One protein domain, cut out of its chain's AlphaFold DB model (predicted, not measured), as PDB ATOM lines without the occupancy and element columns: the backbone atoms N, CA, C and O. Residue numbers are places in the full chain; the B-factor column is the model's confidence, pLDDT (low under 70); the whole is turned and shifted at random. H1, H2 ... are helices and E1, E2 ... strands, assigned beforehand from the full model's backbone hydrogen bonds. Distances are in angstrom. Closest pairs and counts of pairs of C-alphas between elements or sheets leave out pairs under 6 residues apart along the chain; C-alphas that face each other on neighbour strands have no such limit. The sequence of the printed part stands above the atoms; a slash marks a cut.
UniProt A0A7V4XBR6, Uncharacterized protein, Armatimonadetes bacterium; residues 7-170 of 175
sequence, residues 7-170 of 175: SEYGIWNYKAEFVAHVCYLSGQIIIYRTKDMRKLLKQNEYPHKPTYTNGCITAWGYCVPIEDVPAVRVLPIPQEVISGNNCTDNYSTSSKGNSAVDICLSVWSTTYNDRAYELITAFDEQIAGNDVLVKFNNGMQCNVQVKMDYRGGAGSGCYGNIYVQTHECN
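What this domain is: This is residues 7 to 170 of the 175 residues of an uncharacterized protein of Armatimonadetes bacterium (UniProt A0A7V4XBR6). A six-stranded sheet, curled like part of a barrel, bends round one long helix, H3, which packs on one face of it. A smaller twisted sheet of three strands, E3, E4 and E9, stands to one side of this body, and the first turns of H1 run from the large sheet towards the small one, while the short helix H2 packs on H3. The printed part has 164 residues with four named helices and nine named strands, in the order E1 E2 H1 E3 E4 E5 H2 H3 E6 H4 E7 E8 E9. The large sheet runs E5 E2 E1 E8 E7 E6 and is mixed, the small one runs E3 E4 E9 and is antiparallel, and the class is mixed, helices and strands. The whole is compact, with a radius of gyration of the C-alphas of 15.0 A, and rounded, spanning 41 by 32 by 32 A.

Where its parts are: From residue 7 the first named element is E1, residues 18 to 23, beginning at C-alpha 18 at (120.530, 136.310, 135.403). E2 is residues 28 to 33, and H1, residues 34 to 43, is 14.5 A long. E3 is residues 48 to 53; E4, residues 56 to 65, is 25.1 A long and bends by 59 degrees at residue 59. E5 is residues 73 to 76 and H2 is residues 79 to 85. H3, residues 93 to 111, is 26.9 A long, from C-alpha 93 at (118.231, 127.386, 117.413). E6 is residues 115 to 119, H4 residues 123 to 127 and E7 residues 132 to 136. E8, residues 141 to 148, is 22.8 A long. E9, residues 161 to 169, is 21.6 A long, bends by 66 degrees at residue 166 and ends at C-alpha 169 at (106.248, 127.490, 120.353).

How they stand to each other: In the large, strongly twisted sheet, E1 and E2 form a hairpin, with N 21 and O 30 2.8 A apart, and E5 is antiparallel to E2, with N 29 and O 75 2.8 A apart. On the other side of E1 is E8, parallel to it, with N 20 and O 145 2.8 A apart. E8 is staggered, pairing with E7 over residues 141 to 144 and with E1 over 144 to 148. E7 and E8 form a hairpin, with N 134 and O 142 2.8 A apart, and E6 is antiparallel to E7, with N 133 and O 118 2.8 A apart. H3 and this sheet make two layers, the helix on one face of the sheet; its closest C-alphas to E8 are those of Ala 100 and Met 148, 5.4 A apart. H2 and H3 form a helical hairpin and touch, with H3 residues 99 to 107 alone; the closest C-alphas are those of Asn 85 and Ser 99, 6.4 A apart, and they run opposite ways at a tilt of 36 degrees, only just steep. H1 only grazes the large sheet, with residues 34 to 37, and the small one, with residues 37 to 41. In the small sheet, E3 and E4 form a hairpin, with N 51 and O 59 2.9 A apart, and E9 is antiparallel to E4, with N 164 and O 62 2.8 A apart. The closest C-alphas of E1 and E9 are those of His 21 and Ile 162, 7.4 A apart. H4 is apart from H3, and it is not on the large sheet, but only just, with 4 pairs of C-alphas within 10 A. Every O i to N i+4 pair is within hydrogen-bond range in H1, H2 and H4, and 14 of 15 are in H3.

The domain as a whole: The two C-alphas farthest apart, those of Gly 55 and Asn 138, are 47.2 A apart, and those of Ser 7 and Asn 170 are 7.4 A apart. The printed part has no cut. The link from E8 to E9, residues 149 to 160, is long. The mean pLDDT of the printed part is 91.0, and residues 7 to 8 and 170 are under 70.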
ATOM      1  N   SER A   7     104.993 125.496 125.031       62.25
ATOM      2  CA  SER A   7     105.548 125.184 126.342       62.25
ATOM      3  C   SER A   7     105.658 126.495 127.117       62.25
ATOM      4  O   SER A   7     105.965 127.548 126.546       62.25
ATOM      5  N   GLU A   8     105.405 126.460 128.424       66.38
ATOM      6  CA  GLU A   8     105.640 127.616 129.291       66.38
ATOM      7  C   GLU A   8     107.153 127.817 129.532       66.38
ATOM      8  O   GLU A   8     107.631 127.870 130.663       66.38
ATOM      9  N   TYR A   9     107.939 127.886 128.459       77.25
ATOM     10  CA  TYR A   9     109.367 128.156 128.489       77.25
ATOM     11  C   TYR A   9     109.624 129.626 128.152       77.25
ATOM     12  O   TYR A   9     109.400 130.086 127.028       77.25
ATOM     13  N   GLY A  10     110.096 130.387 129.138       86.44
ATOM     14  CA  GLY A  10     110.307 131.821 128.992       86.44
ATOM     15  C   GLY A  10     110.626 132.524 130.304       86.44
ATOM     16  O   GLY A  10     110.676 131.911 131.373       86.44
ATOM     17  N   ILE A  11     110.795 133.845 130.220       91.56
ATOM     18  CA  ILE A  11     111.236 134.716 131.315       91.56
ATOM     19  C   ILE A  11     110.438 134.522 132.602       91.56
ATOM     20  O   ILE A  11     110.991 134.706 133.681       91.56
ATOM     21  N   TRP A  12     109.168 134.123 132.527       93.19
ATOM     22  CA  TRP A  12     108.315 133.890 133.692       93.19
ATOM     23  C   TRP A  12     108.712 132.660 134.511       93.19
ATOM     24  O   TRP A  12     108.603 132.710 135.733       93.19
ATOM     25  N   ASN A  13     109.261 131.632 133.861       90.12
ATOM     26  CA  ASN A  13     109.553 130.333 134.468       90.12
ATOM     27  C   ASN A  13     111.048 130.017 134.589       90.12
ATOM     28  O   ASN A  13     111.401 129.048 135.257       90.12
ATOM     29  N   TYR A  14     111.930 130.844 134.016       90.25
ATOM     30  CA  TYR A  14     113.376 130.674 134.188       90.25
ATOM     31  C   TYR A  14     113.778 130.626 135.671       90.25
ATOM     32  O   TYR A  14     113.411 131.499 136.463       90.25
ATOM     33  N   LYS A  15     114.558 129.619 136.053       92.94
ATOM     34  CA  LYS A  15     115.171 129.523 137.379       92.94
ATOM     35  C   LYS A  15     116.438 130.368 137.486       92.94
ATOM     36  O   LYS A  15     116.772 130.771 138.596       92.94
ATOM     37  N   ALA A  16     117.084 130.688 136.361       94.75
ATOM     38  CA  ALA A  16     118.297 131.492 136.357       94.75
ATOM     39  C   ALA A  16     118.100 132.866 136.999       94.75
ATOM     40  O   ALA A  16     117.135 133.589 136.722       94.75
ATOM     41  N   GLU A  17     119.056 133.258 137.837       97.50
ATOM     42  CA  GLU A  17     119.078 134.559 138.496       97.50
ATOM     43  C   GLU A  17     119.388 135.691 137.510       97.50
ATOM     44  O   GLU A  17     118.924 136.824 137.699       97.50
ATOM     45  N   PHE A  18     120.140 135.378 136.453       97.56
ATOM     46  CA  PHE A  18     120.530 136.310 135.403       97.56
ATOM     47  C   PHE A  18     120.223 135.765 134.010       97.56
ATOM     48  O   PHE A  18     120.248 134.559 133.774       97.56
ATOM     49  N   VAL A  19     120.010 136.681 133.069       97.19
ATOM     50  CA  VAL A  19     119.980 136.382 131.636       97.19
ATOM     51  C   VAL A  19     121.072 137.196 130.953       97.19
ATOM     52  O   VAL A  19     121.209 138.390 131.223       97.19
ATOM     53  N   ALA A  20     121.834 136.550 130.079       97.69
ATOM     54  CA  ALA A  20     122.832 137.152 129.212       97.69
ATOM     55  C   ALA A  20     122.369 137.061 127.752       97.69
ATOM     56  O   ALA A  20     122.265 135.973 127.189       97.69
ATOM     57  N   HIS A  21     122.102 138.208 127.133       97.12
ATOM     58  CA  HIS A  21     121.842 138.331 125.704       97.12
ATOM     59  C   HIS A  21     123.152 138.579 124.963       97.12
ATOM     60  O   HIS A  21     123.778 139.623 125.135       97.12
ATOM     61  N   VAL A  22     123.552 137.628 124.127       97.06
ATOM     62  CA  VAL A  22     124.653 137.791 123.179       97.06
ATOM     63  C   VAL A  22     124.112 138.511 121.952       97.06
ATOM     64  O   VAL A  22     123.484 137.915 121.075       97.06
ATOM     65  N   CYS A  23     124.347 139.815 121.912       95.69
ATOM     66  CA  CYS A  23     123.942 140.715 120.848       95.69
ATOM     67  C   CYS A  23     125.010 140.745 119.750       95.69
ATOM     68  O   CYS A  23     125.784 141.700 119.642       95.69
ATOM     69  N   TYR A  24     125.080 139.659 118.971       94.31
ATOM     70  CA  TYR A  24     126.214 139.341 118.094       94.31
ATOM     71  C   TYR A  24     126.584 140.468 117.118       94.31
ATOM     72  O   TYR A  24     127.744 140.869 117.079       94.31
ATOM     73  N   LEU A  25     125.617 141.022 116.372       93.31
ATOM     74  CA  LEU A  25     125.882 142.081 115.389       93.31
ATOM     75  C   LEU A  25     126.357 143.385 116.044       93.31
ATOM     76  O   LEU A  25     127.207 144.074 115.488       93.31
ATOM     77  N   SER A  26     125.833 143.707 117.228       94.81
ATOM     78  CA  SER A  26     126.264 144.883 117.995       94.81
ATOM     79  C   SER A  26     127.611 144.687 118.706       94.81
ATOM     80  O   SER A  26     128.196 145.657 119.180       94.81
ATOM     81  N   GLY A  27     128.102 143.443 118.806       95.94
ATOM     82  CA  GLY A  27     129.321 143.106 119.538       95.94
ATOM     83  C   GLY A  27     129.192 143.289 121.052       95.94
ATOM     84  O   GLY A  27     130.140 143.728 121.699       95.94
ATOM     85  N   GLN A  28     128.023 142.996 121.631       96.44
ATOM     86  CA  GLN A  28     127.743 143.221 123.054       96.44
ATOM     87  C   GLN A  28     127.152 141.984 123.737       96.44
ATOM     88  O   GLN A  28     126.384 141.239 123.138       96.44
ATOM     89  N   ILE A  29     127.463 141.797 125.021       97.50
ATOM     90  CA  ILE A  29     126.734 140.912 125.933       97.50
ATOM     91  C   ILE A  29     125.967 141.787 126.918       97.50
ATOM     92  O   ILE A  29     126.568 142.538 127.690       97.50
ATOM     93  N   ILE A  30     124.644 141.676 126.902       97.38
ATOM     94  CA  ILE A  30     123.740 142.429 127.767       97.38
ATOM     95  C   ILE A  30     123.251 141.506 128.875       97.38
ATOM     96  O   ILE A  30     122.586 140.509 128.612       97.38
ATOM     97  N   ILE A  31     123.582 141.828 130.122       97.25
ATOM     98  CA  ILE A  31     123.285 141.001 131.290       97.25
ATOM     99  C   ILE A  31     122.343 141.753 132.219       97.25
ATOM    100  O   ILE A  31     122.614 142.890 132.614       97.25
ATOM    101  N   TYR A  32     121.259 141.097 132.619       97.38
ATOM    102  CA  TYR A  32     120.303 141.634 133.579       97.38
ATOM    103  C   TYR A  32     119.819 140.560 134.550       97.38
ATOM    104  O   TYR A  32     119.945 139.358 134.317       97.38
ATOM    105  N   ARG A  33     119.247 141.007 135.669       97.62
ATOM    106  CA  ARG A  33     118.619 140.125 136.654       97.62
ATOM    107  C   ARG A  33     117.229 139.726 136.193       97.62
ATOM    108  O   ARG A  33     116.384 140.588 135.943       97.62
ATOM    109  N   THR A  34     116.952 138.430 136.192       97.00
ATOM    110  CA  THR A  34     115.662 137.864 135.776       97.00
ATOM    111  C   THR A  34     114.496 138.484 136.549       97.00
ATOM    112  O   THR A  34     113.490 138.884 135.964       97.00
ATOM    113  N   LYS A  35     114.642 138.641 137.873       96.94
ATOM    114  CA  LYS A  35     113.605 139.236 138.733       96.94
ATOM    115  C   LYS A  35     113.285 140.696 138.388       96.94
ATOM    116  O   LYS A  35     112.127 141.098 138.480       96.94
ATOM    117  N   ASP A  36     114.292 141.468 137.985       97.19
ATOM    118  CA  ASP A  36     114.133 142.896 137.719       97.19
ATOM    119  C   ASP A  36     113.483 143.090 136.342       97.19
ATOM    120  O   ASP A  36     112.552 143.882 136.213       97.19
ATOM    121  N   MET A  37     113.851 142.259 135.360       97.06
ATOM    122  CA  MET A  37     113.166 142.193 134.064       97.06
ATOM    123  C   MET A  37     111.692 141.795 134.209       97.06
ATOM    124  O   MET A  37     110.813 142.452 133.663       97.06
ATOM    125  N   ARG A  38     111.379 140.767 135.010       96.62
ATOM    126  CA  ARG A  38     109.981 140.381 135.291       96.62
ATOM    127  C   ARG A  38     109.171 141.535 135.869       96.62
ATOM    128  O   ARG A  38     108.008 141.704 135.516       96.62
ATOM    129  N   LYS A  39     109.762 142.297 136.792       97.19
ATOM    130  CA  LYS A  39     109.111 143.469 137.379       97.19
ATOM    131  C   LYS A  39     108.873 144.538 136.312       97.19
ATOM    132  O   LYS A  39     107.754 145.028 136.216       97.19
ATOM    133  N   LEU A  40     109.883 144.836 135.495       97.12
ATOM    134  CA  LEU A  40     109.797 145.810 134.408       97.12
ATOM    135  C   LEU A  40     108.671 145.468 133.420       97.12
ATOM    136  O   LEU A  40     107.844 146.329 133.125       97.12
ATOM    137  N   LEU A  41     108.600 144.209 132.977       96.62
ATOM    138  CA  LEU A  41     107.580 143.713 132.046       96.62
ATOM    139  C   LEU A  41     106.157 143.745 132.620       96.62
ATOM    140  O   LEU A  41     105.199 143.863 131.871       96.62
ATOM    141  N   LYS A  42     105.996 143.631 133.946       96.25
ATOM    142  CA  LYS A  42     104.683 143.760 134.602       96.25
ATOM    143  C   LYS A  42     104.221 145.209 134.733       96.25
ATOM    144  O   LYS A  42     103.035 145.446 134.926       96.25
ATOM    145  N   GLN A  43     105.159 146.152 134.741       96.25
ATOM    146  CA  GLN A  43     104.897 147.562 135.038       96.25
ATOM    147  C   GLN A  43     104.725 148.422 133.788       96.25
ATOM    148  O   GLN A  43     104.230 149.537 133.904       96.25
ATOM    149  N   ASN A  44     105.141 147.927 132.624       95.69
ATOM    150  CA  ASN A  44     105.175 148.688 131.383       95.69
ATOM    151  C   ASN A  44     104.609 147.861 130.232       95.69
ATOM    152  O   ASN A  44     104.608 146.631 130.271       95.69
ATOM    153  N   GLU A  45     104.184 148.553 129.185       94.56
ATOM    154  CA  GLU A  45     103.739 147.937 127.943       94.56
ATOM    155  C   GLU A  45     104.871 147.997 126.917       94.56
ATOM    156  O   GLU A  45     105.285 149.072 126.490       94.56
ATOM    157  N   TYR A  46     105.362 146.828 126.513       97.12
ATOM    158  CA  TYR A  46     106.346 146.696 125.442       97.12
ATOM    159  C   TYR A  46     105.727 145.976 124.245       97.12
ATOM    160  O   TYR A  46     104.839 145.138 124.430       97.12
ATOM    161  N   PRO A  47     106.212 146.226 123.014       96.50
ATOM    162  CA  PRO A  47     105.779 145.464 121.853       96.50
ATOM    163  C   PRO A  47     106.009 143.965 122.068       96.50
ATOM    164  O   PRO A  47     107.149 143.521 122.218       96.50
ATOM    165  N   HIS A  48     104.928 143.187 122.063       94.81
ATOM    166  CA  HIS A  48     104.971 141.727 122.123       94.81
ATOM    167  C   HIS A  48     104.914 141.175 120.701       94.81
ATOM    168  O   HIS A  48     103.952 141.420 119.973       94.81
ATOM    169  N   LYS A  49     105.980 140.504 120.270       93.94
ATOM    170  CA  LYS A  49     106.155 140.067 118.881       93.94
ATOM    171  C   LYS A  49     106.493 138.579 118.810       93.94
ATOM    172  O   LYS A  49     107.125 138.061 119.733       93.94
ATOM    173  N   PRO A  50     106.107 137.899 117.718       92.06
ATOM    174  CA  PRO A  50     106.584 136.560 117.436       92.06
ATOM    175  C   PRO A  50     108.006 136.599 116.866       92.06
ATOM    176  O   PRO A  50     108.384 137.538 116.161       92.06
ATOM    177  N   THR A  51     108.765 135.536 117.111       86.12
ATOM    178  CA  THR A  51     109.982 135.211 116.358       86.12
ATOM    179  C   THR A  51     109.723 134.024 115.440       86.12
ATOM    180  O   THR A  51     108.859 133.188 115.721       86.12
ATOM    181  N   TYR A  52     110.458 133.972 114.330       83.50
ATOM    182  CA  TYR A  52     110.260 132.986 113.277       83.50
ATOM    183  C   TYR A  52     111.551 132.236 112.970       83.50
ATOM    184  O   TYR A  52     112.608 132.845 112.814       83.50
ATOM    185  N   THR A  53     111.429 130.931 112.755       75.19
ATOM    186  CA  THR A  53     112.480 130.098 112.166       75.19
ATOM    187  C   THR A  53     111.886 129.395 110.952       75.19
ATOM    188  O   THR A  53     110.854 128.736 111.066       75.19
ATOM    189  N   ASN A  54     112.501 129.559 109.776       76.94
ATOM    190  CA  ASN A  54     112.020 128.981 108.510       76.94
ATOM    191  C   ASN A  54     110.531 129.277 108.210       76.94
ATOM    192  O   ASN A  54     109.813 128.433 107.686       76.94
ATOM    193  N   GLY A  55     110.057 130.478 108.566       80.50
ATOM    194  CA  GLY A  55     108.672 130.914 108.342       80.50
ATOM    195  C   GLY A  55     107.651 130.439 109.384       80.50
ATOM    196  O   GLY A  55     106.506 130.882 109.348       80.50
ATOM    197  N   CYS A  56     108.044 129.598 110.343       80.50
ATOM    198  CA  CYS A  56     107.184 129.161 111.443       80.50
ATOM    199  C   CYS A  56     107.428 130.003 112.696       80.50
ATOM    200  O   CYS A  56     108.578 130.282 113.023       80.50
ATOM    201  N   ILE A  57     106.361 130.366 113.416       85.62
ATOM    202  CA  ILE A  57     106.488 131.009 114.731       85.62
ATOM    203  C   ILE A  57     107.110 130.007 115.701       85.62
ATOM    204  O   ILE A  57     106.568 128.917 115.891       85.62
ATOM    205  N   THR A  58     108.217 130.395 116.323       83.25
ATOM    206  CA  THR A  58     108.959 129.553 117.272       83.25
ATOM    207  C   THR A  58     108.960 130.098 118.692       83.25
ATOM    208  O   THR A  58     109.191 129.358 119.640       83.25
ATOM    209  N   ALA A  59     108.660 131.378 118.893       88.50
ATOM    210  CA  ALA A  59     108.538 131.945 120.231       88.50
ATOM    211  C   ALA A  59     107.756 133.259 120.199       88.50
ATOM    212  O   ALA A  59     107.617 133.885 119.149       88.50
ATOM    213  N   TRP A  60     107.324 133.705 121.374       92.50
ATOM    214  CA  TRP A  60     106.772 135.042 121.595       92.50
ATOM    215  C   TRP A  60     107.538 135.753 122.698       92.50
ATOM    216  O   TRP A  60     107.913 135.134 123.698       92.50
ATOM    217  N   GLY A  61     107.732 137.059 122.569       94.75
ATOM    218  CA  GLY A  61     108.530 137.827 123.514       94.75
ATOM    219  C   GLY A  61     108.345 139.328 123.380       94.75
ATOM    220  O   GLY A  61     107.743 139.820 122.427       94.75
ATOM    221  N   TYR A  62     108.838 140.049 124.379       96.81
ATOM    222  CA  TYR A  62     108.797 141.505 124.414       96.81
ATOM    223  C   TYR A  62     110.070 142.095 123.816       96.81
ATOM    224  O   TYR A  62     111.169 141.672 124.165       96.81
ATOM    225  N   CYS A  63     109.930 143.098 122.955       96.38
ATOM    226  CA  CYS A  63     111.044 143.938 122.521       96.38
ATOM    227  C   CYS A  63     111.253 145.052 123.552       96.38
ATOM    228  O   CYS A  63     110.490 146.017 123.567       96.38
ATOM    229  N   VAL A  64     112.262 144.910 124.412       97.06
ATOM    230  CA  VAL A  64     112.527 145.838 125.520       97.06
ATOM    231  C   VAL A  64     113.726 146.724 125.169       97.06
ATOM    232  O   VAL A  64     114.817 146.180 124.967       97.06
ATOM    233  N   PRO A  65     113.563 148.057 125.063       95.81
ATOM    234  CA  PRO A  65     114.683 148.980 124.891       95.81
ATOM    235  C   PRO A  65     115.711 148.810 126.011       95.81
ATOM    236  O   PRO A  65     115.359 148.570 127.165       95.81
ATOM    237  N   ILE A  66     116.997 148.895 125.681       92.56
ATOM    238  CA  ILE A  66     118.073 148.578 126.637       92.56
ATOM    239  C   ILE A  66     118.133 149.615 127.760       92.56
ATOM    240  O   ILE A  66     118.424 149.272 128.904       92.56
ATOM    241  N   GLU A  67     117.821 150.866 127.435       93.88
ATOM    242  CA  GLU A  67     117.725 151.998 128.352       93.88
ATOM    243  C   GLU A  67     116.697 151.793 129.473       93.88
ATOM    244  O   GLU A  67     116.883 152.324 130.568       93.88
ATOM    245  N   ASP A  68     115.672 150.971 129.237       96.00
ATOM    246  CA  ASP A  68     114.632 150.676 130.221       96.00
ATOM    247  C   ASP A  68     115.038 149.540 131.173       96.00
ATOM    248  O   ASP A  68     114.404 149.326 132.210       96.00
ATOM    249  N   VAL A  69     116.101 148.789 130.850       93.19
ATOM    250  CA  VAL A  69     116.504 147.606 131.615       93.19
ATOM    251  C   VAL A  69     117.242 148.017 132.897       93.19
ATOM    252  O   VAL A  69     118.364 148.535 132.853       93.19
ATOM    253  N   PRO A  70     116.675 147.745 134.087       89.38
ATOM    254  CA  PRO A  70     117.251 148.193 135.348       89.38
ATOM    255  C   PRO A  70     118.577 147.491 135.653       89.38
ATOM    256  O   PRO A  70     118.684 146.267 135.578       89.38
ATOM    257  N   ALA A  71     119.573 148.280 136.071       92.38
ATOM    258  CA  ALA A  71     120.900 147.798 136.472       92.38
ATOM    259  C   ALA A  71     121.571 146.879 135.429       92.38
ATOM    260  O   ALA A  71     122.340 145.981 135.789       92.38
ATOM    261  N   VAL A  72     121.282 147.113 134.146       94.19
ATOM    262  CA  VAL A  72     121.853 146.360 133.034       94.19
ATOM    263  C   VAL A  72     123.377 146.487 133.015       94.19
ATOM    264  O   VAL A  72     123.953 147.547 133.282       94.19
ATOM    265  N   ARG A  73     124.056 145.381 132.719       95.56
ATOM    266  CA  ARG A  73     125.487 145.364 132.420       95.56
ATOM    267  C   ARG A  73     125.670 145.090 130.943       95.56
ATOM    268  O   ARG A  73     125.099 144.140 130.427       95.56
ATOM    269  N   VAL A  74     126.485 145.906 130.292       95.19
ATOM    270  CA  VAL A  74     126.851 145.730 128.890       95.19
ATOM    271  C   VAL A  74     128.345 145.464 128.845       95.19
ATOM    272  O   VAL A  74     129.130 146.274 129.337       95.19
ATOM    273  N   LEU A  75     128.730 144.311 128.308       96.00
ATOM    274  CA  LEU A  75     130.123 143.923 128.109       96.00
ATOM    275  C   LEU A  75     130.417 143.897 126.608       96.00
ATOM    276  O   LEU A  75     129.621 143.325 125.864       96.00
ATOM    277  N   PRO A  76     131.527 144.483 126.137       96.56
ATOM    278  CA  PRO A  76     131.923 144.333 124.745       96.56
ATOM    279  C   PRO A  76     132.354 142.887 124.468       96.56
ATOM    280  O   PRO A  76     132.993 142.250 125.307       96.56
ATOM    281  N   ILE A  77     132.032 142.380 123.281       96.19
ATOM    282  CA  ILE A  77     132.576 141.125 122.761       96.19
ATOM    283  C   ILE A  77     133.837 141.478 121.958       96.19
ATOM    284  O   ILE A  77     133.733 142.234 120.990       96.19
ATOM    285  N   PRO A  78     135.024 140.960 122.324       95.56
ATOM    286  CA  PRO A  78     136.242 141.185 121.555       95.56
ATOM    287  C   PRO A  78     136.101 140.695 120.109       95.56
ATOM    288  O   PRO A  78     135.478 139.661 119.846       95.56
ATOM    289  N   GLN A  79     136.700 141.419 119.165       92.81
ATOM    290  CA  GLN A  79     136.550 141.143 117.734       92.81
ATOM    291  C   GLN A  79     137.062 139.744 117.355       92.81
ATOM    292  O   GLN A  79     136.509 139.095 116.466       92.81
ATOM    293  N   GLU A  80     138.091 139.260 118.045       94.12
ATOM    294  CA  GLU A  80     138.636 137.913 117.910       94.12
ATOM    295  C   GLU A  80     137.628 136.824 118.312       94.12
ATOM    296  O   GLU A  80     137.532 135.804 117.630       94.12
ATOM    297  N   VAL A  81     136.808 137.061 119.344       94.12
ATOM    298  CA  VAL A  81     135.760 136.125 119.790       94.12
ATOM    299  C   VAL A  81     134.617 136.074 118.775       94.12
ATOM    300  O   VAL A  81     134.130 134.988 118.452       94.12
ATOM    301  N   ILE A  82     134.224 137.233 118.230       91.25
ATOM    302  CA  ILE A  82     133.218 137.329 117.158       91.25
ATOM    303  C   ILE A  82     133.705 136.564 115.923       91.25
ATOM    304  O   ILE A  82     133.024 135.669 115.425       91.25
ATOM    305  N   SER A  83     134.915 136.880 115.458       87.81
ATOM    306  CA  SER A  83     135.486 136.301 114.236       87.81
ATOM    307  C   SER A  83     135.726 134.791 114.361       87.81
ATOM    308  O   SER A  83     135.618 134.068 113.374       87.81
ATOM    309  N   GLY A  84     136.017 134.293 115.569       86.88
ATOM    310  CA  GLY A  84     136.185 132.864 115.835       86.88
ATOM    311  C   GLY A  84     134.879 132.059 115.826       86.88
ATOM    312  O   GLY A  84     134.896 130.891 115.450       86.88
ATOM    313  N   ASN A  85     133.745 132.667 116.195       86.25
ATOM    314  CA  ASN A  85     132.459 131.964 116.291       86.25
ATOM    315  C   ASN A  85     131.702 131.856 114.957       86.25
ATOM    316  O   ASN A  85     130.911 130.930 114.786       86.25
ATOM    317  N   ASN A  86     131.924 132.780 114.011       80.81
ATOM    318  CA  ASN A  86     131.281 132.795 112.685       80.81
ATOM    319  C   ASN A  86     129.750 132.584 112.724       80.81
ATOM    320  O   ASN A  86     129.175 131.945 111.843       80.81
ATOM    321  N   CYS A  87     129.069 133.102 113.751       81.88
ATOM    322  CA  CYS A  87     127.631 132.906 113.903       81.88
ATOM    323  C   CYS A  87     126.874 133.624 112.776       81.88
ATOM    324  O   CYS A  87     127.133 134.793 112.478       81.88
ATOM    325  N   THR A  88     125.899 132.942 112.175       78.50
ATOM    326  CA  THR A  88     125.039 133.517 111.132       78.50
ATOM    327  C   THR A  88     123.574 133.459 111.542       78.50
ATOM    328  O   THR A  88     123.169 132.632 112.362       78.50
ATOM    329  N   ASP A  89     122.749 134.316 110.943       72.94
ATOM    330  CA  ASP A  89     121.316 134.346 111.244       72.94
ATOM    331  C   ASP A  89     120.572 133.084 110.756       72.94
ATOM    332  O   ASP A  89     119.479 132.777 111.222       72.94
ATOM    333  N   ASN A  90     121.196 132.291 109.881       74.81
ATOM    334  CA  ASN A  90     120.628 131.050 109.351       74.81
ATOM    335  C   ASN A  90     120.938 129.814 110.212       74.81
ATOM    336  O   ASN A  90     120.514 128.712 109.869       74.81
ATOM    337  N   TYR A  91     121.701 129.960 111.301       77.44
ATOM    338  CA  TYR A  91     121.965 128.850 112.217       77.44
ATOM    339  C   TYR A  91     120.667 128.335 112.853       77.44
ATOM    340  O   TYR A  91     119.739 129.104 113.117       77.44
ATOM    341  N   SER A  92     120.618 127.029 113.133       78.06
ATOM    342  CA  SER A  92     119.531 126.437 113.920       78.06
ATOM    343  C   SER A  92     119.503 127.031 115.333       78.06
ATOM    344  O   SER A  92     120.504 127.572 115.809       78.06
ATOM    345  N   THR A  93     118.370 126.905 116.030       77.81
ATOM    346  CA  THR A  93     118.231 127.386 117.413       77.81
ATOM    347  C   THR A  93     119.309 126.797 118.327       77.81
ATOM    348  O   THR A  93     119.967 127.550 119.043       77.81
ATOM    349  N   SER A  94     119.563 125.488 118.240       81.31
ATOM    350  CA  SER A  94     120.567 124.801 119.062       81.31
ATOM    351  C   SER A  94     121.994 125.261 118.720       81.31
ATOM    352  O   SER A  94     122.784 125.539 119.619       81.31
ATOM    353  N   SER A  95     122.322 125.456 117.433       84.75
ATOM    354  CA  SER A  95     123.630 125.997 117.024       84.75
ATOM    355  C   SER A  95     123.836 127.441 117.488       84.75
ATOM    356  O   SER A  95     124.913 127.770 117.977       84.75
ATOM    357  N   LYS A  96     122.807 128.298 117.392       86.00
ATOM    358  CA  LYS A  96     122.851 129.669 117.931       86.00
ATOM    359  C   LYS A  96     123.044 129.664 119.449       86.00
ATOM    360  O   LYS A  96     123.815 130.475 119.954       86.00
ATOM    361  N   GLY A  97     122.363 128.759 120.156       87.31
ATOM    362  CA  GLY A  97     122.487 128.581 121.603       87.31
ATOM    363  C   GLY A  97     123.912 128.233 122.023       87.31
ATOM    364  O   GLY A  97     124.497 128.952 122.830       87.31
ATOM    365  N   ASN A  98     124.505 127.207 121.404       89.56
ATOM    366  CA  ASN A  98     125.880 126.790 121.694       89.56
ATOM    367  C   ASN A  98     126.885 127.924 121.444       89.56
ATOM    368  O   ASN A  98     127.657 128.262 122.335       89.56
ATOM    369  N   SER A  99     126.807 128.595 120.287       92.62
ATOM    370  CA  SER A  99     127.683 129.738 119.997       92.62
ATOM    371  C   SER A  99     127.508 130.886 120.996       92.62
ATOM    372  O   SER A  99     128.482 131.536 121.363       92.62
ATOM    373  N   ALA A 100     126.286 131.156 121.467       94.75
ATOM    374  CA  ALA A 100     126.060 132.188 122.479       94.75
ATOM    375  C   ALA A 100     126.782 131.853 123.790       94.75
ATOM    376  O   ALA A 100     127.435 132.712 124.384       94.75
ATOM    377  N   VAL A 101     126.678 130.600 124.230       95.62
ATOM    378  CA  VAL A 101     127.339 130.119 125.443       95.62
ATOM    379  C   VAL A 101     128.859 130.200 125.297       95.62
ATOM    380  O   VAL A 101     129.515 130.766 126.173       95.62
ATOM    381  N   ASP A 102     129.412 129.744 124.173       95.31
ATOM    382  CA  ASP A 102     130.853 129.795 123.900       95.31
ATOM    383  C   ASP A 102     131.397 131.233 123.907       95.31
ATOM    384  O   ASP A 102     132.453 131.508 124.490       95.31
ATOM    385  N   ILE A 103     130.658 132.180 123.316       96.50
ATOM    386  CA  ILE A 103     130.995 133.610 123.351       96.50
ATOM    387  C   ILE A 103     131.003 134.124 124.792       96.50
ATOM    388  O   ILE A 103     131.976 134.756 125.211       96.50
ATOM    389  N   CYS A 104     129.950 133.843 125.563       97.06
ATOM    390  CA  CYS A 104     129.859 134.246 126.965       97.06
ATOM    391  C   CYS A 104     131.040 133.724 127.784       97.06
ATOM    392  O   CYS A 104     131.700 134.505 128.469       97.06
ATOM    393  N   LEU A 105     131.357 132.432 127.676       96.25
ATOM    394  CA  LEU A 105     132.476 131.823 128.395       96.25
ATOM    395  C   LEU A 105     133.824 132.425 127.988       96.25
ATOM    396  O   LEU A 105     134.653 132.707 128.856       96.25
ATOM    397  N   SER A 106     134.030 132.689 126.697       95.19
ATOM    398  CA  SER A 106     135.258 133.317 126.190       95.19
ATOM    399  C   SER A 106     135.447 134.729 126.757       95.19
ATOM    400  O   SER A 106     136.522 135.080 127.246       95.19
ATOM    401  N   VAL A 107     134.385 135.541 126.771       96.00
ATOM    402  CA  VAL A 107     134.436 136.905 127.321       96.00
ATOM    403  C   VAL A 107     134.610 136.884 128.838       96.00
ATOM    404  O   VAL A 107     135.439 137.618 129.383       96.00
ATOM    405  N   TRP A 108     133.845 136.051 129.543       95.75
ATOM    406  CA  TRP A 108     133.844 136.035 131.001       95.75
ATOM    407  C   TRP A 108     135.120 135.453 131.593       95.75
ATOM    408  O   TRP A 108     135.633 136.040 132.536       95.75
ATOM    409  N   SER A 109     135.671 134.378 131.028       92.81
ATOM    410  CA  SER A 109     136.939 133.801 131.505       92.81
ATOM    411  C   SER A 109     138.112 134.782 131.400       92.81
ATOM    412  O   SER A 109     139.000 134.777 132.251       92.81
ATOM    413  N   THR A 110     138.080 135.672 130.405       90.38
ATOM    414  CA  THR A 110     139.104 136.708 130.216       90.38
ATOM    415  C   THR A 110     138.864 137.928 131.114       90.38
ATOM    416  O   THR A 110     139.805 138.502 131.655       90.38
ATOM    417  N   THR A 111     137.601 138.323 131.300       91.31
ATOM    418  CA  THR A 111     137.218 139.529 132.065       91.31
ATOM    419  C   THR A 111     137.169 139.283 133.579       91.31
ATOM    420  O   THR A 111     137.446 140.183 134.369       91.31
ATOM    421  N   TYR A 112     136.797 138.071 133.991       91.00
ATOM    422  CA  TYR A 112     136.525 137.667 135.372       91.00
ATOM    423  C   TYR A 112     137.209 136.327 135.674       91.00
ATOM    424  O   TYR A 112     136.572 135.301 135.913       91.00
ATOM    425  N   ASN A 113     138.538 136.341 135.645       87.12
ATOM    426  CA  ASN A 113     139.374 135.154 135.834       87.12
ATOM    427  C   ASN A 113     139.345 134.565 137.262       87.12
ATOM    428  O   ASN A 113     139.944 133.521 137.511       87.12
ATOM    429  N   ASP A 114     138.649 135.215 138.196       88.94
ATOM    430  CA  ASP A 114     138.470 134.797 139.584       88.94
ATOM    431  C   ASP A 114     137.203 133.947 139.802       88.94
ATOM    432  O   ASP A 114     136.784 133.730 140.941       88.94
ATOM    433  N   ARG A 115     136.571 133.485 138.719       92.69
ATOM    434  CA  ARG A 115     135.331 132.703 138.742       92.69
ATOM    435  C   ARG A 115     135.501 131.405 137.973       92.69
ATOM    436  O   ARG A 115     136.207 131.350 136.969       92.69
ATOM    437  N   ALA A 116     134.798 130.373 138.422       94.44
ATOM    438  CA  ALA A 116     134.640 129.142 137.662       94.44
ATOM    439  C   ALA A 116     133.285 129.135 136.946       94.44
ATOM    440  O   ALA A 116     132.284 129.619 137.481       94.44
ATOM    441  N   TYR A 117     133.264 128.559 135.747       95.94
ATOM    442  CA  TYR A 117     132.083 128.453 134.899       95.94
ATOM    443  C   TYR A 117     131.825 126.985 134.594       95.94
ATOM    444  O   TYR A 117     132.710 126.292 134.097       95.94
ATOM    445  N   GLU A 118     130.624 126.514 134.898       95.12
ATOM    446  CA  GLU A 118     130.199 125.144 134.635       95.12
ATOM    447  C   GLU A 118     129.024 125.157 133.660       95.12
ATOM    448  O   GLU A 118     128.017 125.825 133.896       95.12
ATOM    449  N   LEU A 119     129.172 124.428 132.553       95.00
ATOM    450  CA  LEU A 119     128.101 124.214 131.587       95.00
ATOM    451  C   LEU A 119     127.071 123.253 132.165       95.00
ATOM    452  O   LEU A 119     127.403 122.137 132.563       95.00
ATOM    453  N   ILE A 120     125.813 123.669 132.146       91.25
ATOM    454  CA  ILE A 120     124.698 122.821 132.539       91.25
ATOM    455  C   ILE A 120     124.239 122.070 131.293       91.25
ATOM    456  O   ILE A 120     123.730 122.662 130.345       91.25
ATOM    457  N   THR A 121     124.446 120.755 131.288       88.38
ATOM    458  CA  THR A 121     124.086 119.864 130.169       88.38
ATOM    459  C   THR A 121     122.825 119.046 130.438       88.38
ATOM    460  O   THR A 121     122.315 118.379 129.540       88.38
ATOM    461  N   ALA A 122     122.312 119.077 131.674       86.75
ATOM    462  CA  ALA A 122     121.077 118.400 132.035       86.75
ATOM    463  C   ALA A 122     119.889 119.077 131.338       86.75
ATOM    464  O   ALA A 122     119.592 120.243 131.590       86.75
ATOM    465  N   PHE A 123     119.196 118.323 130.486       82.38
ATOM    466  CA  PHE A 123     118.112 118.828 129.642       82.38
ATOM    467  C   PHE A 123     116.998 119.531 130.433       82.38
ATOM    468  O   PHE A 123     116.591 120.636 130.084       82.38
ATOM    469  N   ASP A 124     116.558 118.940 131.546       84.00
ATOM    470  CA  ASP A 124     115.505 119.519 132.389       84.00
ATOM    471  C   ASP A 124     115.923 120.859 133.017       84.00
ATOM    472  O   ASP A 124     115.090 121.740 133.228       84.00
ATOM    473  N   GLU A 125     117.216 121.045 133.289       85.31
ATOM    474  CA  GLU A 125     117.755 122.305 133.811       85.31
ATOM    475  C   GLU A 125     117.896 123.362 132.709       85.31
ATOM    476  O   GLU A 125     117.573 124.529 132.932       85.31
ATOM    477  N   GLN A 126     118.266 122.961 131.492       81.94
ATOM    478  CA  GLN A 126     118.266 123.849 130.325       81.94
ATOM    479  C   GLN A 126     116.842 124.321 129.981       81.94
ATOM    480  O   GLN A 126     116.618 125.508 129.725       81.94
ATOM    481  N   ILE A 127     115.843 123.433 130.087       80.19
ATOM    482  CA  ILE A 127     114.416 123.800 130.022       80.19
ATOM    483  C   ILE A 127     114.015 124.681 131.211       80.19
ATOM    484  O   ILE A 127     113.189 125.579 131.078       80.19
ATOM    485  N   ALA A 128     114.604 124.504 132.390       84.19
ATOM    486  CA  ALA A 128     114.383 125.433 133.494       84.19
ATOM    487  C   ALA A 128     115.058 126.800 133.271       84.19
ATOM    488  O   ALA A 128     114.910 127.699 134.096       84.19
ATOM    489  N   GLY A 129     115.758 126.980 132.156       85.25
ATOM    490  CA  GLY A 129     116.398 128.222 131.783       85.25
ATOM    491  C   GLY A 129     117.779 128.404 132.414       85.25
ATOM    492  O   GLY A 129     118.137 129.529 132.748       85.25
ATOM    493  N   ASN A 130     118.512 127.320 132.665       90.19
ATOM    494  CA  ASN A 130     119.857 127.349 133.229       90.19
ATOM    495  C   ASN A 130     120.858 126.787 132.210       90.19
ATOM    496  O   ASN A 130     120.853 125.586 131.952       90.19
ATOM    497  N   ASP A 131     121.746 127.630 131.674       92.94
ATOM    498  CA  ASP A 131     122.788 127.185 130.731       92.94
ATOM    499  C   ASP A 131     124.173 127.128 131.383       92.94
ATOM    500  O   ASP A 131     124.979 126.245 131.088       92.94
ATOM    501  N   VAL A 132     124.466 128.083 132.272       96.56
ATOM    502  CA  VAL A 132     125.777 128.217 132.916       96.56
ATOM    503  C   VAL A 132     125.614 128.458 134.410       96.56
ATOM    504  O   VAL A 132     124.926 129.390 134.825       96.56
ATOM    505  N   LEU A 133     126.315 127.669 135.223       97.12
ATOM    506  CA  LEU A 133     126.510 127.919 136.647       97.12
ATOM    507  C   LEU A 133     127.830 128.673 136.854       97.12
ATOM    508  O   LEU A 133     128.908 128.179 136.525       97.12
ATOM    509  N   VAL A 134     127.752 129.872 137.427       96.75
ATOM    510  CA  VAL A 134     128.916 130.688 137.794       96.75
ATOM    511  C   VAL A 134     129.211 130.485 139.273       96.75
ATOM    512  O   VAL A 134     128.339 130.719 140.110       96.75
ATOM    513  N   LYS A 135     130.442 130.091 139.607       96.38
ATOM    514  CA  LYS A 135     130.914 129.888 140.985       96.38
ATOM    515  C   LYS A 135     131.962 130.938 141.343       96.38
ATOM    516  O   LYS A 135     132.930 131.139 140.611       96.38
ATOM    517  N   PHE A 136     131.765 131.592 142.480       93.88
ATOM    518  CA  PHE A 136     132.649 132.623 143.011       93.88
ATOM    519  C   PHE A 136     133.574 132.036 144.083       93.88
ATOM    520  O   PHE A 136     133.184 131.136 144.828       93.88
ATOM    521  N   ASN A 137     134.777 132.598 144.230       90.19
ATOM    522  CA  ASN A 137     135.766 132.140 145.218       90.19
ATOM    523  C   ASN A 137     135.276 132.189 146.676       90.19
ATOM    524  O   ASN A 137     135.789 131.471 147.527       90.19
ATOM    525  N   ASN A 138     134.272 133.018 146.977       91.50
ATOM    526  CA  ASN A 138     133.657 133.113 148.303       91.50
ATOM    527  C   ASN A 138     132.556 132.059 148.555       91.50
ATOM    528  O   ASN A 138     131.827 132.170 149.539       91.50
ATOM    529  N   GLY A 139     132.397 131.075 147.664       92.19
ATOM    530  CA  GLY A 139     131.394 130.014 147.770       92.19
ATOM    531  C   GLY A 139     129.996 130.399 147.279       92.19
ATOM    532  O   GLY A 139     129.099 129.559 147.295       92.19
ATOM    533  N   MET A 140     129.784 131.639 146.826       94.75
ATOM    534  CA  MET A 140     128.534 132.013 146.164       94.75
ATOM    535  C   MET A 140     128.439 131.371 144.780       94.75
ATOM    536  O   MET A 140     129.449 131.139 144.112       94.75
ATOM    537  N   GLN A 141     127.212 131.141 144.320       95.88
ATOM    538  CA  GLN A 141     126.934 130.651 142.975       95.88
ATOM    539  C   GLN A 141     125.687 131.316 142.395       95.88
ATOM    540  O   GLN A 141     124.803 131.732 143.147       95.88
ATOM    541  N   CYS A 142     125.617 131.422 141.071       95.69
ATOM    542  CA  CYS A 142     124.401 131.829 140.373       95.69
ATOM    543  C   CYS A 142     124.281 131.144 139.011       95.69
ATOM    544  O   CYS A 142     125.280 130.936 138.323       95.69
ATOM    545  N   ASN A 143     123.053 130.853 138.606       97.06
ATOM    546  CA  ASN A 143     122.718 130.348 137.288       97.06
ATOM    547  C   ASN A 143     122.458 131.502 136.318       97.06
ATOM    548  O   ASN A 143     121.900 132.552 136.663       97.06
ATOM    549  N   VAL A 144     122.863 131.281 135.076       97.44
ATOM    550  CA  VAL A 144     122.714 132.226 133.979       97.44
ATOM    551  C   VAL A 144     122.052 131.511 132.808       97.44
ATOM    552  O   VAL A 144     122.536 130.474 132.354       97.44
ATOM    553  N   GLN A 145     120.963 132.090 132.303       96.69
ATOM    554  CA  GLN A 145     120.445 131.776 130.975       96.69
ATOM    555  C   GLN A 145     121.234 132.592 129.957       96.69
ATOM    556  O   GLN A 145     121.348 133.809 130.087       96.69
ATOM    557  N   VAL A 146     121.697 131.959 128.896       96.25
ATOM    558  CA  VAL A 146     122.297 132.611 127.742       96.25
ATOM    559  C   VAL A 146     121.303 132.579 126.583       96.25
ATOM    560  O   VAL A 146     120.669 131.565 126.296       96.25
ATOM    561  N   LYS A 147     121.118 133.714 125.911       93.88
ATOM    562  CA  LYS A 147     120.291 133.836 124.708       93.88
ATOM    563  C   LYS A 147     121.104 134.476 123.596       93.88
ATOM    564  O   LYS A 147     121.809 135.454 123.825       93.88
ATOM    565  N   MET A 148     120.976 133.948 122.382       92.94
ATOM    566  CA  MET A 148     121.467 134.625 121.185       92.94
ATOM    567  C   MET A 148     120.418 135.630 120.715       92.94
ATOM    568  O   MET A 148     119.278 135.248 120.454       92.94
ATOM    569  N   ASP A 149     120.814 136.886 120.544       92.88
ATOM    570  CA  ASP A 149     119.990 137.922 119.927       92.88
ATOM    571  C   ASP A 149     120.793 138.587 118.808       92.88
ATOM    572  O   ASP A 149     121.452 139.603 119.009       92.88
ATOM    573  N   TYR A 150     120.794 137.973 117.620       90.94
ATOM    574  CA  TYR A 150     121.731 138.325 116.547       90.94
ATOM    575  C   TYR A 150     121.742 139.826 116.219       90.94
ATOM    576  O   TYR A 150     122.811 140.372 115.965       90.94
ATOM    577  N   ARG A 151     120.580 140.498 116.270       92.06
ATOM    578  CA  ARG A 151     120.421 141.940 115.994       92.06
ATOM    579  C   ARG A 151     120.002 142.765 117.213       92.06
ATOM    580  O   ARG A 151     119.658 143.938 117.052       92.06
ATOM    581  N   GLY A 152     119.988 142.172 118.403       93.19
ATOM    582  CA  GLY A 152     119.778 142.913 119.641       93.19
ATOM    583  C   GLY A 152     120.907 143.916 119.868       93.19
ATOM    584  O   GLY A 152     121.929 143.883 119.177       93.19
ATOM    585  N   GLY A 153     120.744 144.807 120.838       91.62
ATOM    586  CA  GLY A 153     121.766 145.821 121.101       91.62
ATOM    587  C   GLY A 153     121.555 147.114 120.317       91.62
ATOM    588  O   GLY A 153     120.696 147.218 119.436       91.62
ATOM    589  N   ALA A 154     122.369 148.115 120.639       89.19
ATOM    590  CA  ALA A 154     122.439 149.367 119.893       89.19
ATOM    591  C   ALA A 154     123.537 149.289 118.821       89.19
ATOM    592  O   ALA A 154     124.606 148.733 119.063       89.19
ATOM    593  N   GLY A 155     123.301 149.875 117.645       89.25
ATOM    594  CA  GLY A 155     124.288 149.909 116.563       89.25
ATOM    595  C   GLY A 155     123.667 149.889 115.168       89.25
ATOM    596  O   GLY A 155     122.455 149.742 115.006       89.25
ATOM    597  N   SER A 156     124.508 150.034 114.143       90.00
ATOM    598  CA  SER A 156     124.067 149.957 112.746       90.00
ATOM    599  C   SER A 156     123.503 148.566 112.436       90.00
ATOM    600  O   SER A 156     124.139 147.556 112.730       90.00
ATOM    601  N   GLY A 157     122.295 148.504 111.869       89.56
ATOM    602  CA  GLY A 157     121.606 147.242 111.558       89.56
ATOM    603  C   GLY A 157     121.030 146.485 112.766       89.56
ATOM    604  O   GLY A 157     120.474 145.401 112.575       89.56
ATOM    605  N   CYS A 158     121.133 147.049 113.975       93.25
ATOM    606  CA  CYS A 158     120.592 146.487 115.214       93.25
ATOM    607  C   CYS A 158     119.232 147.115 115.565       93.25
ATOM    608  O   CYS A 158     118.861 148.163 115.033       93.25
ATOM    609  N   TYR A 159     118.479 146.483 116.464       91.81
ATOM    610  CA  TYR A 159     117.127 146.924 116.821       91.81
ATOM    611  C   TYR A 159     117.059 147.962 117.949       91.81
ATOM    612  O   TYR A 159     115.987 148.519 118.182       91.81
ATOM    613  N   GLY A 160     118.156 148.210 118.671       91.94
ATOM    614  CA  GLY A 160     118.172 149.084 119.854       91.94
ATOM    615  C   GLY A 160     117.482 148.484 121.086       91.94
ATOM    616  O   GLY A 160     117.401 149.129 122.123       91.94
ATOM    617  N   ASN A 161     116.989 147.251 120.990       95.12
ATOM    618  CA  ASN A 161     116.295 146.539 122.058       95.12
ATOM    619  C   ASN A 161     116.883 145.136 122.250       95.12
ATOM    620  O   ASN A 161     117.744 144.698 121.483       95.12
ATOM    621  N   ILE A 162     116.418 144.455 123.292       95.50
ATOM    622  CA  ILE A 162     116.603 143.019 123.498       95.50
ATOM    623  C   ILE A 162     115.258 142.300 123.401       95.50
ATOM    624  O   ILE A 162     114.225 142.820 123.840       95.50
ATOM    625  N   TYR A 163     115.264 141.091 122.844       95.44
ATOM    626  CA  TYR A 163     114.065 140.262 122.743       95.44
ATOM    627  C   TYR A 163     113.906 139.331 123.951       95.44
ATOM    628  O   TYR A 163     114.545 138.286 124.048       95.44
ATOM    629  N   VAL A 164     113.007 139.668 124.873       95.31
ATOM    630  CA  VAL A 164     112.761 138.883 126.088       95.31
ATOM    631  C   VAL A 164     111.675 137.839 125.831       95.31
ATOM    632  O   VAL A 164     110.480 138.143 125.852       95.31
ATOM    633  N   GLN A 165     112.088 136.592 125.598       93.25
ATOM    634  CA  GLN A 165     111.185 135.470 125.330       93.25
ATOM    635  C   GLN A 165     110.267 135.177 126.525       93.25
ATOM    636  O   GLN A 165     110.713 134.995 127.656       93.25
ATOM    637  N   THR A 166     108.968 135.092 126.255       91.75
ATOM    638  CA  THR A 166     107.906 134.763 127.222       91.75
ATOM    639  C   THR A 166     107.381 133.343 127.078       91.75
ATOM    640  O   THR A 166     107.008 132.747 128.082       91.75
ATOM    641  N   HIS A 167     107.370 132.820 125.852       86.56
ATOM    642  CA  HIS A 167     106.859 131.496 125.513       86.56
ATOM    643  C   HIS A 167     107.671 130.935 124.355       86.56
ATOM    644  O   HIS A 167     108.076 131.694 123.468       86.56
ATOM    645  N   GLU A 168     107.835 129.619 124.328       81.69
ATOM    646  CA  GLU A 168     108.333 128.899 123.165       81.69
ATOM    647  C   GLU A 168     107.184 128.157 122.500       81.69
ATOM    648  O   GLU A 168     106.408 127.447 123.142       81.69
ATOM    649  N   CYS A 169     107.075 128.329 121.192       74.00
ATOM    650  CA  CYS A 169     106.248 127.490 120.353       74.00
ATOM    651  C   CYS A 169     107.206 126.491 119.724       74.00
ATOM    652  O   CYS A 169     107.979 126.880 118.854       74.00
ATOM    653  N   ASN A 170     107.182 125.224 120.133       62.66
ATOM    654  CA  ASN A 170     107.999 124.223 119.456       62.66
ATOM    655  C   ASN A 170     107.126 123.434 118.461       62.66
ATOM    656  O   ASN A 170     106.574 122.396 118.827       62.66
TER     657      ASN A 170